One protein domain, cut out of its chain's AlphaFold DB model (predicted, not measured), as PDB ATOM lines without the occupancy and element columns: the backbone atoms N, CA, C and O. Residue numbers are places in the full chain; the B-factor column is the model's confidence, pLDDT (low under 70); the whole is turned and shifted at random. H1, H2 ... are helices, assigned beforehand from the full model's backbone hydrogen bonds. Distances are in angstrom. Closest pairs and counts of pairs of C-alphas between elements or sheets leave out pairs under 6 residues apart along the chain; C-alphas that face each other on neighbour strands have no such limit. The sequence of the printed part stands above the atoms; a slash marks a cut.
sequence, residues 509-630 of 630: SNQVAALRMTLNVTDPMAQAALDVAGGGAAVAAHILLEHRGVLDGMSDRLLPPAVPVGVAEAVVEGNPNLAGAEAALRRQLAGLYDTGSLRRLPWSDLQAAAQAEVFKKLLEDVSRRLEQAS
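This is residues 509 to 630 of the 630 residues of the protein "Hypothetical protein" of Polarella glacialis (UniProt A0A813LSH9). Six crossed helices form a rounded cluster: long H6 runs across H2, H3 and H5, H1 packs on H2 and H3 at one end, and H4 packs on H5. The printed part has 122 residues, of which 80 are in six named helices, H1 to H6 in chain order, with no named strand; the class is all helix. The whole is compact, with a radius of gyration of the C-alphas of 13.5 A and spans of 40 by 35 by 24 A.

H1, residues 509 to 519, touches H2, residues 523 to 532, closest at C-alphas 512 and 526, 5.4 A. H3, residues 537 to 552, is the hub, with a kink of 34 degrees near residue 545. H4, residues 567 to 574, touches H5, residues 582 to 594, closest at C-alphas 568 and 586, 6.1 A. H6, residues 608 to 629, touches H2 at a steep tilt of 46 degrees, closest at C-alphas 528 and 616, 4.8 A. Every O i to N i+4 pair is within hydrogen-bond range in H1, H2, H4, H5 and H6; in H3, 10 of 12.

H1 begins at C-alpha 509 (-54.894, -35.487, -4.314); H6, 31.9 A long, ends at C-alpha 629 (-57.921, -44.571, -33.530).

The printed part has no cut. H3 to H4 and H5 to H6 are long links. Residue 560 alone is under pLDDT 70.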
ATOM      1  N   SER A 509     -55.472 -34.479  -5.218       94.19
ATOM      2  CA  SER A 509     -54.894 -35.487  -4.314       94.19
ATOM      3  C   SER A 509     -55.812 -36.694  -4.091       94.19
ATOM      4  O   SER A 509     -55.327 -37.823  -4.020       94.19
ATOM      5  N   ASN A 510     -57.127 -36.478  -3.991       95.56
ATOM      6  CA  ASN A 510     -58.084 -37.571  -3.804       95.56
ATOM      7  C   ASN A 510     -58.218 -38.421  -5.076       95.56
ATOM      8  O   ASN A 510     -58.338 -39.641  -4.995       95.56
ATOM      9  N   GLN A 511     -58.163 -37.785  -6.248       96.25
ATOM     10  CA  GLN A 511     -58.228 -38.474  -7.535       96.25
ATOM     11  C   GLN A 511     -56.964 -39.301  -7.809       96.25
ATOM     12  O   GLN A 511     -57.077 -40.440  -8.254       96.25
ATOM     13  N   VAL A 512     -55.777 -38.774  -7.478       97.38
ATOM     14  CA  VAL A 512     -54.504 -39.519  -7.558       97.38
ATOM     15  C   VAL A 512     -54.569 -40.766  -6.680       97.38
ATOM     16  O   VAL A 512     -54.295 -41.869  -7.151       97.38
ATOM     17  N   ALA A 513     -55.013 -40.612  -5.428       97.19
ATOM     18  CA  ALA A 513     -55.151 -41.732  -4.501       97.19
ATOM     19  C   ALA A 513     -56.139 -42.792  -5.019       97.19
ATOM     20  O   ALA A 513     -55.868 -43.987  -4.914       97.19
ATOM     21  N   ALA A 514     -57.259 -42.367  -5.614       97.25
ATOM     22  CA  ALA A 514     -58.236 -43.274  -6.206       97.25
ATOM     23  C   ALA A 514     -57.653 -44.066  -7.389       97.25
ATOM     24  O   ALA A 514     -57.826 -45.286  -7.444       97.25
ATOM     25  N   LEU A 515     -56.926 -43.408  -8.300       97.56
ATOM     26  CA  LEU A 515     -56.267 -44.070  -9.433       97.56
ATOM     27  C   LEU A 515     -55.211 -45.069  -8.965       97.56
ATOM     28  O   LEU A 515     -55.225 -46.215  -9.417       97.56
ATOM     29  N   ARG A 516     -54.359 -44.678  -8.009       97.69
ATOM     30  CA  ARG A 516     -53.360 -45.571  -7.412       97.69
ATOM     31  C   ARG A 516     -54.000 -46.825  -6.830       97.69
ATOM     32  O   ARG A 516     -53.591 -47.927  -7.169       97.69
ATOM     33  N   MET A 517     -55.010 -46.666  -5.974       97.25
ATOM     34  CA  MET A 517     -55.644 -47.804  -5.293       97.25
ATOM     35  C   MET A 517     -56.387 -48.728  -6.262       97.25
ATOM     36  O   MET A 517     -56.440 -49.932  -6.037       97.25
ATOM     37  N   THR A 518     -56.967 -48.175  -7.330       97.38
ATOM     38  CA  THR A 518     -57.807 -48.946  -8.257       97.38
ATOM     39  C   THR A 518     -56.987 -49.653  -9.333       97.38
ATOM     40  O   THR A 518     -57.298 -50.786  -9.689       97.38
ATOM     41  N   LEU A 519     -55.958 -48.990  -9.868       97.38
ATOM     42  CA  LEU A 519     -55.171 -49.483 -11.006       97.38
ATOM     43  C   LEU A 519     -53.789 -50.013 -10.607       97.38
ATOM     44  O   LEU A 519     -53.066 -50.504 -11.469       97.38
ATOM     45  N   ASN A 520     -53.428 -49.909  -9.323       97.69
ATOM     46  CA  ASN A 520     -52.111 -50.257  -8.789       97.69
ATOM     47  C   ASN A 520     -50.957 -49.536  -9.516       97.69
ATOM     48  O   ASN A 520     -49.910 -50.123  -9.776       97.69
ATOM     49  N   VAL A 521     -51.171 -48.269  -9.883       98.06
ATOM     50  CA  VAL A 521     -50.170 -47.399 -10.528       98.06
ATOM     51  C   VAL A 521     -49.474 -46.518  -9.493       98.06
ATOM     52  O   VAL A 521     -50.068 -46.182  -8.470       98.06
ATOM     53  N   THR A 522     -48.234 -46.102  -9.739       98.19
ATOM     54  CA  THR A 522     -47.504 -45.236  -8.796       98.19
ATOM     55  C   THR A 522     -48.080 -43.813  -8.757       98.19
ATOM     56  O   THR A 522     -48.684 -43.343  -9.722       98.19
ATOM     57  N   ASP A 523     -47.871 -43.091  -7.647       97.81
ATOM     58  CA  ASP A 523     -48.319 -41.695  -7.493       97.81
ATOM     59  C   ASP A 523     -47.868 -40.758  -8.642       97.81
ATOM     60  O   ASP A 523     -48.718 -40.033  -9.167       97.81
ATOM     61  N   PRO A 524     -46.594 -40.761  -9.102       97.75
ATOM     62  CA  PRO A 524     -46.183 -39.909 -10.221       97.75
ATOM     63  C   PRO A 524     -46.849 -40.294 -11.549       97.75
ATOM     64  O   PRO A 524     -47.166 -39.405 -12.337       97.75
ATOM     65  N   MET A 525     -47.116 -41.584 -11.789       98.25
ATOM     66  CA  MET A 525     -47.833 -42.045 -12.983       98.25
ATOM     67  C   MET A 525     -49.306 -41.606 -12.949       98.25
ATOM     68  O   MET A 525     -49.825 -41.088 -13.936       98.25
ATOM     69  N   ALA A 526     -49.974 -41.754 -11.801       98.25
ATOM     70  CA  ALA A 526     -51.355 -41.312 -11.609       98.25
ATOM     71  C   ALA A 526     -51.507 -39.789 -11.757       98.25
ATOM     72  O   ALA A 526     -52.456 -39.326 -12.392       98.25
ATOM     73  N   GLN A 527     -50.567 -39.010 -11.208       98.12
ATOM     74  CA  GLN A 527     -50.559 -37.556 -11.372       98.12
ATOM     75  C   GLN A 527     -50.338 -37.162 -12.838       98.12
ATOM     76  O   GLN A 527     -51.088 -36.337 -13.354       98.12
ATOM     77  N   ALA A 528     -49.379 -37.788 -13.531       98.19
ATOM     78  CA  ALA A 528     -49.145 -37.539 -14.951       98.19
ATOM     79  C   ALA A 528     -50.389 -37.855 -15.801       98.19
ATOM     80  O   ALA A 528     -50.755 -37.064 -16.667       98.19
ATOM     81  N   ALA A 529     -51.088 -38.959 -15.519       98.19
ATOM     82  CA  ALA A 529     -52.325 -39.317 -16.213       98.19
ATOM     83  C   ALA A 529     -53.448 -38.293 -15.990       98.19
ATOM     84  O   ALA A 529     -54.156 -37.944 -16.934       98.19
ATOM     85  N   LEU A 530     -53.603 -37.786 -14.762       97.94
ATOM     86  CA  LEU A 530     -54.574 -36.730 -14.454       97.94
ATOM     87  C   LEU A 530     -54.243 -35.416 -15.154       97.94
ATOM     88  O   LEU A 530     -55.156 -34.757 -15.650       97.94
ATOM     89  N   ASP A 531     -52.962 -35.054 -15.221       97.38
ATOM     90  CA  ASP A 531     -52.514 -33.843 -15.905       97.38
ATOM     91  C   ASP A 531     -52.809 -33.919 -17.412       97.38
ATOM     92  O   ASP A 531     -53.303 -32.948 -17.985       97.38
ATOM     93  N   VAL A 532     -52.573 -35.078 -18.045       97.88
ATOM     94  CA  VAL A 532     -52.907 -35.314 -19.465       97.88
ATOM     95  C   VAL A 532     -54.421 -35.314 -19.691       97.88
ATOM     96  O   VAL A 532     -54.903 -34.750 -20.666       97.88
ATOM     97  N   ALA A 533     -55.189 -35.870 -18.756       97.44
ATOM     98  CA  ALA A 533     -56.647 -35.937 -18.819       97.44
ATOM     99  C   ALA A 533     -57.372 -34.626 -18.443       97.44
ATOM    100  O   ALA A 533     -58.593 -34.638 -18.252       97.44
ATOM    101  N   GLY A 534     -56.654 -33.515 -18.241       96.50
ATOM    102  CA  GLY A 534     -57.247 -32.238 -17.827       96.50
ATOM    103  C   GLY A 534     -57.953 -32.287 -16.462       96.50
ATOM    104  O   GLY A 534     -58.907 -31.548 -16.234       96.50
ATOM    105  N   GLY A 535     -57.525 -33.180 -15.561       94.94
ATOM    106  CA  GLY A 535     -58.127 -33.404 -14.238       94.94
ATOM    107  C   GLY A 535     -59.291 -34.405 -14.212       94.94
ATOM    108  O   GLY A 535     -59.880 -34.644 -13.156       94.94
ATOM    109  N   GLY A 536     -59.645 -35.016 -15.346       96.25
ATOM    110  CA  GLY A 536     -60.692 -36.034 -15.418       96.25
ATOM    111  C   GLY A 536     -60.194 -37.422 -15.007       96.25
ATOM    112  O   GLY A 536     -59.599 -38.124 -15.818       96.25
ATOM    113  N   ALA A 537     -60.502 -37.881 -13.787       96.44
ATOM    114  CA  ALA A 537     -60.059 -39.198 -13.299       96.44
ATOM    115  C   ALA A 537     -60.515 -40.385 -14.176       96.44
ATOM    116  O   ALA A 537     -59.771 -41.345 -14.346       96.44
ATOM    117  N   ALA A 538     -61.713 -40.316 -14.768       96.44
ATOM    118  CA  ALA A 538     -62.209 -41.362 -15.667       96.44
ATOM    119  C   ALA A 538     -61.411 -41.431 -16.981       96.44
ATOM    120  O   ALA A 538     -61.091 -42.520 -17.452       96.44
ATOM    121  N   VAL A 539     -61.054 -40.272 -17.542       97.25
ATOM    122  CA  VAL A 539     -60.234 -40.177 -18.759       97.25
ATOM    123  C   VAL A 539     -58.801 -40.622 -18.456       97.25
ATOM    124  O   VAL A 539     -58.248 -41.429 -19.193       97.25
ATOM    125  N   ALA A 540     -58.241 -40.209 -17.314       98.19
ATOM    126  CA  ALA A 540     -56.930 -40.663 -16.849       98.19
ATOM    127  C   ALA A 540     -56.866 -42.194 -16.698       98.19
ATOM    128  O   ALA A 540     -55.917 -42.826 -17.159       98.19
ATOM    129  N   ALA A 541     -57.897 -42.803 -16.100       98.12
ATOM    130  CA  ALA A 541     -57.996 -44.255 -15.981       98.12
ATOM    131  C   ALA A 541     -58.070 -44.945 -17.351       98.12
ATOM    132  O   ALA A 541     -57.421 -45.968 -17.552       98.12
ATOM    133  N   HIS A 542     -58.830 -44.381 -18.295       97.75
ATOM    134  CA  HIS A 542     -58.931 -44.915 -19.651       97.75
ATOM    135  C   HIS A 542     -57.578 -44.893 -20.376       97.75
ATOM    136  O   HIS A 542     -57.167 -45.925 -20.895       97.75
ATOM    137  N   ILE A 543     -56.843 -43.775 -20.321       98.19
ATOM    138  CA  ILE A 543     -55.501 -43.660 -20.921       98.19
ATOM    139  C   ILE A 543     -54.550 -44.718 -20.335       98.19
ATOM    140  O   ILE A 543     -53.850 -45.399 -21.083       98.19
ATOM    141  N   LEU A 544     -54.544 -44.899 -19.008       98.19
ATOM    142  CA  LEU A 544     -53.677 -45.876 -18.334       98.19
ATOM    143  C   LEU A 544     -54.003 -47.332 -18.699       98.19
ATOM    144  O   LEU A 544     -53.088 -48.148 -18.821       98.19
ATOM    145  N   LEU A 545     -55.292 -47.657 -18.851       97.62
ATOM    146  CA  LEU A 545     -55.763 -49.003 -19.186       97.62
ATOM    147  C   LEU A 545     -55.547 -49.344 -20.666       97.62
ATOM    148  O   LEU A 545     -55.146 -50.464 -20.980       97.62
ATOM    149  N   GLU A 546     -55.766 -48.388 -21.567       98.00
ATOM    150  CA  GLU A 546     -55.600 -48.593 -23.009       98.00
ATOM    151  C   GLU A 546     -54.144 -48.479 -23.477       98.00
ATOM    152  O   GLU A 546     -53.833 -48.865 -24.603       98.00
ATOM    153  N   HIS A 547     -53.220 -48.013 -22.626       98.12
ATOM    154  CA  HIS A 547     -51.797 -47.905 -22.972       98.12
ATOM    155  C   HIS A 547     -51.244 -49.223 -23.531       98.12
ATOM    156  O   HIS A 547     -50.578 -49.225 -24.563       98.12
ATOM    157  N   ARG A 548     -51.601 -50.365 -22.930       97.31
ATOM    158  CA  ARG A 548     -51.206 -51.680 -23.454       97.31
ATOM    159  C   ARG A 548     -51.795 -51.962 -24.839       97.31
ATOM    160  O   ARG A 548     -51.069 -52.419 -25.713       97.31
ATOM    161  N   GLY A 549     -53.076 -51.662 -25.054       96.38
ATOM    162  CA  GLY A 549     -53.729 -51.850 -26.353       96.38
ATOM    163  C   GLY A 549     -53.083 -51.009 -27.456       96.38
ATOM    164  O   GLY A 549     -52.859 -51.499 -28.563       96.38
ATOM    165  N   VAL A 550     -52.694 -49.772 -27.132       97.12
ATOM    166  CA  VAL A 550     -51.943 -48.892 -28.039       97.12
ATOM    167  C   VAL A 550     -50.571 -49.480 -28.374       97.12
ATOM    168  O   VAL A 550     -50.173 -49.462 -29.540       97.12
ATOM    169  N   LEU A 551     -49.860 -50.030 -27.384       96.50
ATOM    170  CA  LEU A 551     -48.568 -50.689 -27.595       96.50
ATOM    171  C   LEU A 551     -48.688 -51.949 -28.461       96.50
ATOM    172  O   LEU A 551     -47.872 -52.136 -29.363       96.50
ATOM    173  N   ASP A 552     -49.710 -52.776 -28.236       95.19
ATOM    174  CA  ASP A 552     -49.961 -53.998 -29.013       95.19
ATOM    175  C   ASP A 552     -50.297 -53.684 -30.486       95.19
ATOM    176  O   ASP A 552     -50.001 -54.476 -31.383       95.19
ATOM    177  N   GLY A 553     -50.869 -52.504 -30.759       94.50
ATOM    178  CA  GLY A 553     -51.114 -52.005 -32.115       94.50
ATOM    179  C   GLY A 553     -49.858 -51.514 -32.851       94.50
ATOM    180  O   GLY A 553     -49.875 -51.374 -34.079       94.50
ATOM    181  N   MET A 554     -48.750 -51.261 -32.144       92.69
ATOM    182  CA  MET A 554     -47.499 -50.834 -32.773       92.69
ATOM    183  C   MET A 554     -46.832 -52.023 -33.477       92.69
ATOM    184  O   MET A 554     -46.177 -52.851 -32.848       92.69
ATOM    185  N   SER A 555     -46.974 -52.077 -34.806       84.88
ATOM    186  CA  SER A 555     -46.333 -53.096 -35.651       84.88
ATOM    187  C   SER A 555     -44.824 -53.191 -35.405       84.88
ATOM    188  O   SER A 555     -44.158 -52.172 -35.194       84.88
ATOM    189  N   ASP A 556     -44.289 -54.412 -35.501       79.62
ATOM    190  CA  ASP A 556     -42.857 -54.723 -35.424       79.62
ATOM    191  C   ASP A 556     -42.094 -54.052 -36.575       79.62
ATOM    192  O   ASP A 556     -41.819 -54.634 -37.623       79.62
ATOM    193  N   ARG A 557     -41.755 -52.778 -36.389       74.75
ATOM    194  CA  ARG A 557     -40.717 -52.119 -37.177       74.75
ATOM    195  C   ARG A 557     -39.347 -52.467 -36.599       74.75
ATOM    196  O   ARG A 557     -39.220 -52.780 -35.415       74.75
ATOM    197  N   LEU A 558     -38.350 -52.436 -37.487       71.56
ATOM    198  CA  LEU A 558     -36.950 -52.787 -37.235       71.56
ATOM    199  C   LEU A 558     -36.402 -52.142 -35.950       71.56
ATOM    200  O   LEU A 558     -36.845 -51.065 -35.553       71.56
ATOM    201  N   LEU A 559     -35.450 -52.850 -35.329       72.25
ATOM    202  CA  LEU A 559     -34.855 -52.596 -34.010       72.25
ATOM    203  C   LEU A 559     -34.783 -51.101 -33.635       72.25
ATOM    204  O   LEU A 559     -34.119 -50.335 -34.337       72.25
ATOM    205  N   PRO A 560     -35.433 -50.680 -32.533       68.38
ATOM    206  CA  PRO A 560     -35.422 -49.288 -32.109       68.38
ATOM    207  C   PRO A 560     -34.022 -48.849 -31.646       68.38
ATOM    208  O   PRO A 560     -33.247 -49.675 -31.151       68.38
ATOM    209  N   PRO A 561     -33.700 -47.547 -31.749       74.31
ATOM    210  CA  PRO A 561     -32.503 -46.988 -31.136       74.31
ATOM    211  C   PRO A 561     -32.488 -47.209 -29.618       74.31
ATOM    212  O   PRO A 561     -33.523 -47.402 -28.976       74.31
ATOM    213  N   ALA A 562     -31.283 -47.189 -29.043       88.00
ATOM    214  CA  ALA A 562     -31.059 -47.501 -27.635       88.00
ATOM    215  C   ALA A 562     -31.799 -46.518 -26.706       88.00
ATOM    216  O   ALA A 562     -31.437 -45.344 -26.600       88.00
ATOM    217  N   VAL A 563     -32.824 -47.019 -26.012       95.75
ATOM    218  CA  VAL A 563     -33.467 -46.343 -24.877       95.75
ATOM    219  C   VAL A 563     -32.481 -46.330 -23.701       95.75
ATOM    220  O   VAL A 563     -31.837 -47.357 -23.463       95.75
ATOM    221  N   PRO A 564     -32.336 -45.216 -22.955       96.69
ATOM    222  CA  PRO A 564     -31.494 -45.189 -21.764       96.69
ATOM    223  C   PRO A 564     -31.881 -46.285 -20.761       96.69
ATOM    224  O   PRO A 564     -33.060 -46.592 -20.570       96.69
ATOM    225  N   VAL A 565     -30.873 -46.874 -20.121       96.25
ATOM    226  CA  VAL A 565     -31.049 -48.002 -19.196       96.25
ATOM    227  C   VAL A 565     -31.951 -47.598 -18.020       96.25
ATOM    228  O   VAL A 565     -31.805 -46.508 -17.460       96.25
ATOM    229  N   GLY A 566     -32.888 -48.478 -17.655       97.06
ATOM    230  CA  GLY A 566     -33.773 -48.327 -16.498       97.06
ATOM    231  C   GLY A 566     -35.071 -47.560 -16.764       97.06
ATOM    232  O   GLY A 566     -35.981 -47.624 -15.944       97.06
ATOM    233  N   VAL A 567     -35.194 -46.840 -17.888       97.75
ATOM    234  CA  VAL A 567     -36.389 -46.018 -18.165       97.75
ATOM    235  C   VAL A 567     -37.609 -46.894 -18.448       97.75
ATOM    236  O   VAL A 567     -38.692 -46.629 -17.937       97.75
ATOM    237  N   ALA A 568     -37.448 -47.951 -19.250       97.44
ATOM    238  CA  ALA A 568     -38.553 -48.850 -19.577       97.44
ATOM    239  C   ALA A 568     -39.013 -49.633 -18.340       97.44
ATOM    240  O   ALA A 568     -40.210 -49.772 -18.107       97.44
ATOM    241  N   GLU A 569     -38.063 -50.093 -17.530       98.06
ATOM    242  CA  GLU A 569     -38.312 -50.817 -16.287       98.06
ATOM    243  C   GLU A 569     -39.072 -49.939 -15.282       98.06
ATOM    244  O   GLU A 569     -40.085 -50.373 -14.741       98.06
ATOM    245  N   ALA A 570     -38.668 -48.675 -15.115       98.25
ATOM    246  CA  ALA A 570     -39.352 -47.731 -14.233       98.25
ATOM    247  C   ALA A 570     -40.769 -47.364 -14.708       98.25
ATOM    248  O   ALA A 570     -41.659 -47.109 -13.897       98.25
ATOM    249  N   VAL A 571     -41.012 -47.346 -16.022       98.06
ATOM    250  CA  VAL A 571     -42.362 -47.149 -16.572       98.06
ATOM    251  C   VAL A 571     -43.257 -48.358 -16.313       98.06
ATOM    252  O   VAL A 571     -44.420 -48.173 -15.957       98.06
ATOM    253  N   VAL A 572     -42.732 -49.580 -16.441       98.25
ATOM    254  CA  VAL A 572     -43.469 -50.806 -16.093       98.25
ATOM    255  C   VAL A 572     -43.735 -50.879 -14.591       98.25
ATOM    256  O   VAL A 572     -44.831 -51.252 -14.187       98.25
ATOM    257  N   GLU A 573     -42.787 -50.455 -13.756       98.00
ATOM    258  CA  GLU A 573     -43.007 -50.301 -12.314       98.00
ATOM    259  C   GLU A 573     -44.092 -49.248 -12.019       98.00
ATOM    260  O   GLU A 573     -44.950 -49.450 -11.162       98.00
ATOM    261  N   GLY A 574     -44.105 -48.148 -12.779       97.88
ATOM    262  CA  GLY A 574     -45.114 -47.092 -12.694       97.88
ATOM    263  C   GLY A 574     -46.525 -47.532 -13.094       97.88
ATOM    264  O   GLY A 574     -47.502 -47.077 -12.494       97.88
ATOM    265  N   ASN A 575     -46.634 -48.413 -14.090       98.31
ATOM    266  CA  ASN A 575     -47.882 -49.014 -14.554       98.31
ATOM    267  C   ASN A 575     -47.697 -50.527 -14.787       98.31
ATOM    268  O   ASN A 575     -47.399 -50.944 -15.913       98.31
ATOM    269  N   PRO A 576     -47.940 -51.366 -13.758       98.00
ATOM    270  CA  PRO A 576     -47.732 -52.815 -13.828       98.00
ATOM    271  C   PRO A 576     -48.515 -53.526 -14.940       98.00
ATOM    272  O   PRO A 576     -48.146 -54.621 -15.358       98.00
ATOM    273  N   ASN A 577     -49.576 -52.907 -15.472       97.00
ATOM    274  CA  ASN A 577     -50.356 -53.462 -16.582       97.00
ATOM    275  C   ASN A 577     -49.555 -53.564 -17.894       97.00
ATOM    276  O   ASN A 577     -49.944 -54.305 -18.803       97.00
ATOM    277  N   LEU A 578     -48.425 -52.853 -17.987       97.56
ATOM    278  CA  LEU A 578     -47.492 -52.904 -19.113       97.56
ATOM    279  C   LEU A 578     -46.533 -54.104 -19.056       97.56
ATOM    280  O   LEU A 578     -45.773 -54.309 -20.003       97.56
ATOM    281  N   ALA A 579     -46.570 -54.913 -17.993       97.25
ATOM    282  CA  ALA A 579     -45.752 -56.117 -17.888       97.25
ATOM    283  C   ALA A 579     -46.018 -57.083 -19.062       97.25
ATOM    284  O   ALA A 579     -47.168 -57.415 -19.387       97.25
ATOM    285  N   GLY A 580     -44.944 -57.531 -19.710       95.81
ATOM    286  CA  GLY A 580     -44.962 -58.337 -20.932       95.81
ATOM    287  C   GLY A 580     -45.050 -57.537 -22.239       95.81
ATOM    288  O   GLY A 580     -45.052 -58.146 -23.307       95.81
ATOM    289  N   ALA A 581     -45.141 -56.203 -22.184       96.75
ATOM    290  CA  ALA A 581     -45.140 -55.311 -23.350       96.75
ATOM    291  C   ALA A 581     -43.853 -54.459 -23.446       96.75
ATOM    292  O   ALA A 581     -43.823 -53.428 -24.121       96.75
ATOM    293  N   GLU A 582     -42.761 -54.880 -22.800       95.81
ATOM    294  CA  GLU A 582     -41.524 -54.103 -22.646       95.81
ATOM    295  C   GLU A 582     -40.860 -53.786 -23.989       95.81
ATOM    296  O   GLU A 582     -40.289 -52.711 -24.172       95.81
ATOM    297  N   ALA A 583     -40.927 -54.707 -24.955       94.25
ATOM    298  CA  ALA A 583     -40.368 -54.493 -26.288       94.25
ATOM    299  C   ALA A 583     -41.109 -53.376 -27.044       94.25
ATOM    300  O   ALA A 583     -40.474 -52.490 -27.619       94.25
ATOM    301  N   ALA A 584     -42.445 -53.382 -27.000       95.38
ATOM    302  CA  ALA A 584     -43.270 -52.341 -27.607       95.38
ATOM    303  C   ALA A 584     -43.095 -50.998 -26.886       95.38
ATOM    304  O   ALA A 584     -42.926 -49.966 -27.537       95.38
ATOM    305  N   LEU A 585     -43.022 -51.017 -25.554       96.75
ATOM    306  CA  LEU A 585     -42.762 -49.828 -24.749       96.75
ATOM    307  C   LEU A 585     -41.401 -49.195 -25.076       96.75
ATOM    308  O   LEU A 585     -41.314 -47.981 -25.263       96.75
ATOM    309  N   ARG A 586     -40.335 -49.999 -25.212       96.06
ATOM    310  CA  ARG A 586     -39.013 -49.500 -25.629       96.06
ATOM    311  C   ARG A 586     -39.067 -48.840 -27.009       96.06
ATOM    312  O   ARG A 586     -38.416 -47.820 -27.206       96.06
ATOM    313  N   ARG A 587     -39.877 -49.349 -27.945       94.69
ATOM    314  CA  ARG A 587     -40.092 -48.694 -29.250       94.69
ATOM    315  C   ARG A 587     -40.797 -47.345 -29.119       94.69
ATOM    316  O   ARG A 587     -40.372 -46.387 -29.759       94.69
ATOM    317  N   GLN A 588     -41.841 -47.258 -28.292       96.19
ATOM    318  CA  GLN A 588     -42.539 -45.995 -28.035       96.19
ATOM    319  C   GLN A 588     -41.583 -44.952 -27.435       96.19
ATOM    320  O   GLN A 588     -41.471 -43.840 -27.951       96.19
ATOM    321  N   LEU A 589     -40.832 -45.338 -26.397       96.94
ATOM    322  CA  LEU A 589     -39.836 -44.480 -25.754       96.94
ATOM    323  C   LEU A 589     -38.751 -44.033 -26.737       96.94
ATOM    324  O   LEU A 589     -38.414 -42.853 -26.768       96.94
ATOM    325  N   ALA A 590     -38.238 -44.939 -27.572       95.81
ATOM    326  CA  ALA A 590     -37.253 -44.607 -28.595       95.81
ATOM    327  C   ALA A 590     -37.767 -43.518 -29.555       95.81
ATOM    328  O   ALA A 590     -37.068 -42.535 -29.782       95.81
ATOM    329  N   GLY A 591     -39.022 -43.614 -30.013       94.56
ATOM    330  CA  GLY A 591     -39.645 -42.569 -30.833       94.56
ATOM    331  C   GLY A 591     -39.742 -41.211 -30.119       94.56
ATOM    332  O   GLY A 591     -39.480 -40.165 -30.717       94.56
ATOM    333  N   LEU A 592     -40.044 -41.202 -28.818       96.50
ATOM    334  CA  LEU A 592     -40.052 -39.973 -28.013       96.50
ATOM    335  C   LEU A 592     -38.643 -39.380 -27.813       96.50
ATOM    336  O   LEU A 592     -38.491 -38.157 -27.773       96.50
ATOM    337  N   TYR A 593     -37.600 -40.211 -27.742       96.06
ATOM    338  CA  TYR A 593     -36.205 -39.757 -27.702       96.06
ATOM    339  C   TYR A 593     -35.689 -39.264 -29.055       96.06
ATOM    340  O   TYR A 593     -34.875 -38.341 -29.096       96.06
ATOM    341  N   ASP A 594     -36.121 -39.872 -30.158       94.75
ATOM    342  CA  ASP A 594     -35.715 -39.480 -31.510       94.75
ATOM    343  C   ASP A 594     -36.362 -38.163 -31.940       94.75
ATOM    344  O   ASP A 594     -35.713 -37.330 -32.565       94.75
ATOM    345  N   THR A 595     -37.610 -37.922 -31.527       96.00
ATOM    346  CA  THR A 595     -38.281 -36.625 -31.730       96.00
ATOM    347  C   THR A 595     -37.695 -35.498 -30.871       96.00
ATOM    348  O   THR A 595     -38.093 -34.348 -31.026       96.00
ATOM    349  N   GLY A 596     -36.771 -35.804 -29.951       96.19
ATOM    350  CA  GLY A 596     -36.223 -34.835 -29.000       96.19
ATOM    351  C   GLY A 596     -37.205 -34.431 -27.895       96.19
ATOM    352  O   GLY A 596     -36.926 -33.493 -27.151       96.19
ATOM    353  N   SER A 597     -38.333 -35.139 -27.762       96.44
ATOM    354  CA  SER A 597     -39.338 -34.873 -26.726       96.44
ATOM    355  C   SER A 597     -38.832 -35.235 -25.326       96.44
ATOM    356  O   SER A 597     -39.266 -34.640 -24.343       96.44
ATOM    357  N   LEU A 598     -37.903 -36.195 -25.232       97.31
ATOM    358  CA  LEU A 598     -37.282 -36.646 -23.984       97.31
ATOM    359  C   LEU A 598     -35.755 -36.469 -24.009       97.31
ATOM    360  O   LEU A 598     -35.101 -36.647 -25.037       97.31
ATOM    361  N   ARG A 599     -35.160 -36.159 -22.848       96.25
ATOM    362  CA  ARG A 599     -33.699 -36.019 -22.680       96.25
ATOM    363  C   ARG A 599     -33.037 -37.371 -22.432       96.25
ATOM    364  O   ARG A 599     -33.411 -38.056 -21.483       96.25
ATOM    365  N   ARG A 600     -32.030 -37.735 -23.235       96.44
ATOM    366  CA  ARG A 600     -31.295 -39.015 -23.138       96.44
ATOM    367  C   ARG A 600     -30.375 -39.056 -21.910       96.44
ATOM    368  O   ARG A 600     -29.176 -38.829 -22.025       96.44
ATOM    369  N   LEU A 601     -30.948 -39.332 -20.744       97.06
ATOM    370  CA  LEU A 601     -30.230 -39.589 -19.495       97.06
ATOM    371  C   LEU A 601     -30.699 -40.930 -18.903       97.06
ATOM    372  O   LEU A 601     -31.874 -41.271 -19.079       97.06
ATOM    373  N   PRO A 602     -29.820 -41.694 -18.230       97.12
ATOM    374  CA  PRO A 602     -30.218 -42.869 -17.453       97.12
ATOM    375  C   PRO A 602     -31.290 -42.520 -16.416       97.12
ATOM    376  O   PRO A 602     -31.293 -41.411 -15.878       97.12
ATOM    377  N   TRP A 603     -32.187 -43.460 -16.098       97.69
ATOM    378  CA  TRP A 603     -33.293 -43.189 -15.166       97.69
ATOM    379  C   TRP A 603     -32.817 -42.753 -13.769       97.69
ATOM    380  O   TRP A 603     -33.430 -41.876 -13.157       97.69
ATOM    381  N   SER A 604     -31.693 -43.308 -13.301       97.31
ATOM    382  CA  SER A 604     -31.044 -42.960 -12.025       97.31
ATOM    383  C   SER A 604     -30.602 -41.503 -11.935       97.31
ATOM    384  O   SER A 604     -30.531 -40.949 -10.841       97.31
ATOM    385  N   ASP A 605     -30.316 -40.886 -13.079       97.94
ATOM    386  CA  ASP A 605     -29.728 -39.549 -13.161       97.94
ATOM    387  C   ASP A 605     -30.808 -38.479 -13.395       97.94
ATOM    388  O   ASP A 605     -30.549 -37.275 -13.304       97.94
ATOM    389  N   LEU A 606     -32.042 -38.902 -13.695       97.25
ATOM    390  CA  LEU A 606     -33.186 -38.014 -13.853       97.25
ATOM    391  C   LEU A 606     -33.695 -37.553 -12.483       97.25
ATOM    392  O   LEU A 606     -34.064 -38.349 -11.626       97.25
ATOM    393  N   GLN A 607     -33.799 -36.237 -12.302       97.62
ATOM    394  CA  GLN A 607     -34.496 -35.657 -11.153       97.62
ATOM    395  C   GLN A 607     -35.989 -36.026 -11.180       97.62
ATOM    396  O   GLN A 607     -36.567 -36.175 -12.255       97.62
ATOM    397  N   ALA A 608     -36.646 -36.067 -10.018       96.56
ATOM    398  CA  ALA A 608     -38.065 -36.433  -9.899       96.56
ATOM    399  C   ALA A 608     -39.000 -35.625 -10.829       96.56
ATOM    400  O   ALA A 608     -39.938 -36.172 -11.402       96.56
ATOM    401  N   ALA A 609     -38.717 -34.334 -11.042       96.12
ATOM    402  CA  ALA A 609     -39.474 -33.507 -11.985       96.12
ATOM    403  C   ALA A 609     -39.300 -33.964 -13.446       96.12
ATOM    404  O   ALA A 609     -40.257 -33.965 -14.215       96.12
ATOM    405  N   ALA A 610     -38.094 -34.388 -13.826       97.00
ATOM    406  CA  ALA A 610     -37.825 -34.923 -15.158       97.00
ATOM    407  C   ALA A 610     -38.421 -36.329 -15.339       97.00
ATOM    408  O   ALA A 610     -38.894 -36.646 -16.425       97.00
ATOM    409  N   GLN A 611     -38.457 -37.146 -14.283       97.75
ATOM    410  CA  GLN A 611     -39.150 -38.441 -14.285       97.75
ATOM    411  C   GLN A 611     -40.662 -38.269 -14.506       97.75
ATOM    412  O   GLN A 611     -41.248 -38.963 -15.334       97.75
ATOM    413  N   ALA A 612     -41.286 -37.298 -13.827       97.12
ATOM    414  CA  ALA A 612     -42.694 -36.963 -14.039       97.12
ATOM    415  C   ALA A 612     -42.968 -36.500 -15.483       97.12
ATOM    416  O   ALA A 612     -43.966 -36.901 -16.079       97.12
ATOM    417  N   GLU A 613     -42.057 -35.719 -16.073       97.56
ATOM    418  CA  GLU A 613     -42.164 -35.289 -17.472       97.56
ATOM    419  C   GLU A 613     -42.074 -36.472 -18.452       97.56
ATOM    420  O   GLU A 613     -42.800 -36.492 -19.445       97.56
ATOM    421  N   VAL A 614     -41.255 -37.495 -18.160       98.06
ATOM    422  CA  VAL A 614     -41.213 -38.734 -18.960       98.06
ATOM    423  C   VAL A 614     -42.576 -39.428 -18.960       98.06
ATOM    424  O   VAL A 614     -43.086 -39.743 -20.034       98.06
ATOM    425  N   PHE A 615     -43.196 -39.622 -17.788       98.25
ATOM    426  CA  PHE A 615     -44.536 -40.222 -17.703       98.25
ATOM    427  C   PHE A 615     -45.582 -39.387 -18.433       98.25
ATOM    428  O   PHE A 615     -46.383 -39.928 -19.193       98.25
ATOM    429  N   LYS A 616     -45.545 -38.064 -18.262       98.25
ATOM    430  CA  LYS A 616     -46.478 -37.154 -18.921       98.25
ATOM    431  C   LYS A 616     -46.377 -37.245 -20.442       98.25
ATOM    432  O   LYS A 616     -47.382 -37.496 -21.096       98.25
ATOM    433  N   LYS A 617     -45.175 -37.115 -21.012       98.19
ATOM    434  CA  LYS A 617     -44.957 -37.187 -22.469       98.19
ATOM    435  C   LYS A 617     -45.334 -38.543 -23.054       98.19
ATOM    436  O   LYS A 617     -45.860 -38.605 -24.162       98.19
ATOM    437  N   LEU A 618     -45.087 -39.616 -22.306       98.31
ATOM    438  CA  LEU A 618     -45.500 -40.959 -22.691       98.31
ATOM    439  C   LEU A 618     -47.026 -41.068 -22.786       98.31
ATOM    440  O   LEU A 618     -47.542 -41.525 -23.801       98.31
ATOM    441  N   LEU A 619     -47.747 -40.610 -21.762       98.44
ATOM    442  CA  LEU A 619     -49.210 -40.657 -21.727       98.44
ATOM    443  C   LEU A 619     -49.860 -39.670 -22.713       98.44
ATOM    444  O   LEU A 619     -50.915 -39.981 -23.259       98.44
ATOM    445  N   GLU A 620     -49.226 -38.530 -23.012       98.31
ATOM    446  CA  GLU A 620     -49.641 -37.625 -24.097       98.31
ATOM    447  C   GLU A 620     -49.588 -38.323 -25.469       98.31
ATOM    448  O   GLU A 620     -50.497 -38.150 -26.282       98.31
ATOM    449  N   ASP A 621     -48.552 -39.128 -25.737       98.19
ATOM    450  CA  ASP A 621     -48.461 -39.924 -26.971       98.19
ATOM    451  C   ASP A 621     -49.537 -41.020 -27.020       98.19
ATOM    452  O   ASP A 621     -50.143 -41.234 -28.070       98.19
ATOM    453  N   VAL A 622     -49.834 -41.668 -25.886       98.19
ATOM    454  CA  VAL A 622     -50.939 -42.641 -25.780       98.19
ATOM    455  C   VAL A 622     -52.283 -41.974 -26.072       98.19
ATOM    456  O   VAL A 622     -53.017 -42.468 -26.923       98.19
ATOM    457  N   SER A 623     -52.584 -40.841 -25.428       97.94
ATOM    458  CA  SER A 623     -53.830 -40.089 -25.647       97.94
ATOM    459  C   SER A 623     -53.996 -39.709 -27.116       97.94
ATOM    460  O   SER A 623     -55.026 -39.996 -27.717       97.94
ATOM    461  N   ARG A 624     -52.938 -39.170 -27.737       98.00
ATOM    462  CA  ARG A 624     -52.947 -38.790 -29.157       98.00
ATOM    463  C   ARG A 624     -53.226 -39.977 -30.082       98.00
ATOM    464  O   ARG A 624     -53.921 -39.828 -31.079       98.00
ATOM    465  N   ARG A 625     -52.672 -41.155 -29.785       97.12
ATOM    466  CA  ARG A 625     -52.916 -42.372 -30.581       97.12
ATOM    467  C   ARG A 625     -54.329 -42.911 -30.397       97.12
ATOM    468  O   ARG A 625     -54.883 -43.435 -31.355       97.12
ATOM    469  N   LEU A 626     -54.899 -42.784 -29.198       96.81
ATOM    470  CA  LEU A 626     -56.298 -43.136 -28.948       96.81
ATOM    471  C   LEU A 626     -57.240 -42.217 -29.730       96.81
ATOM    472  O   LEU A 626     -58.147 -42.721 -30.380       96.81
ATOM    473  N   GLU A 627     -56.966 -40.912 -29.746       96.25
ATOM    474  CA  GLU A 627     -57.711 -39.923 -30.541       96.25
ATOM    475  C   GLU A 627     -57.611 -40.175 -32.053       96.25
ATOM    476  O   GLU A 627     -58.549 -39.900 -32.786       96.25
ATOM    477  N   GLN A 628     -56.489 -40.715 -32.539       96.12
ATOM    478  CA  GLN A 628     -56.330 -41.090 -33.951       96.12
ATOM    479  C   GLN A 628     -57.004 -42.420 -34.316       96.12
ATOM    480  O   GLN A 628     -57.172 -42.711 -35.499       96.12
ATOM    481  N   ALA A 629     -57.305 -43.262 -33.327       93.25
ATOM    482  CA  ALA A 629     -57.921 -44.571 -33.530       93.25
ATOM    483  C   ALA A 629     -59.450 -44.547 -33.378       93.25
ATOM    484  O   ALA A 629     -60.110 -45.481 -33.846       93.25
ATOM    485  N   SER A 630     -59.989 -43.529 -32.698       88.75
ATOM    486  CA  SER A 630     -61.423 -43.225 -32.609       88.75
ATOM    487  C   SER A 630     -61.916 -42.531 -33.863       88.75
ATOM    488  O   SER A 630     -63.004 -42.932 -34.334       88.75
TER     489      SER A 630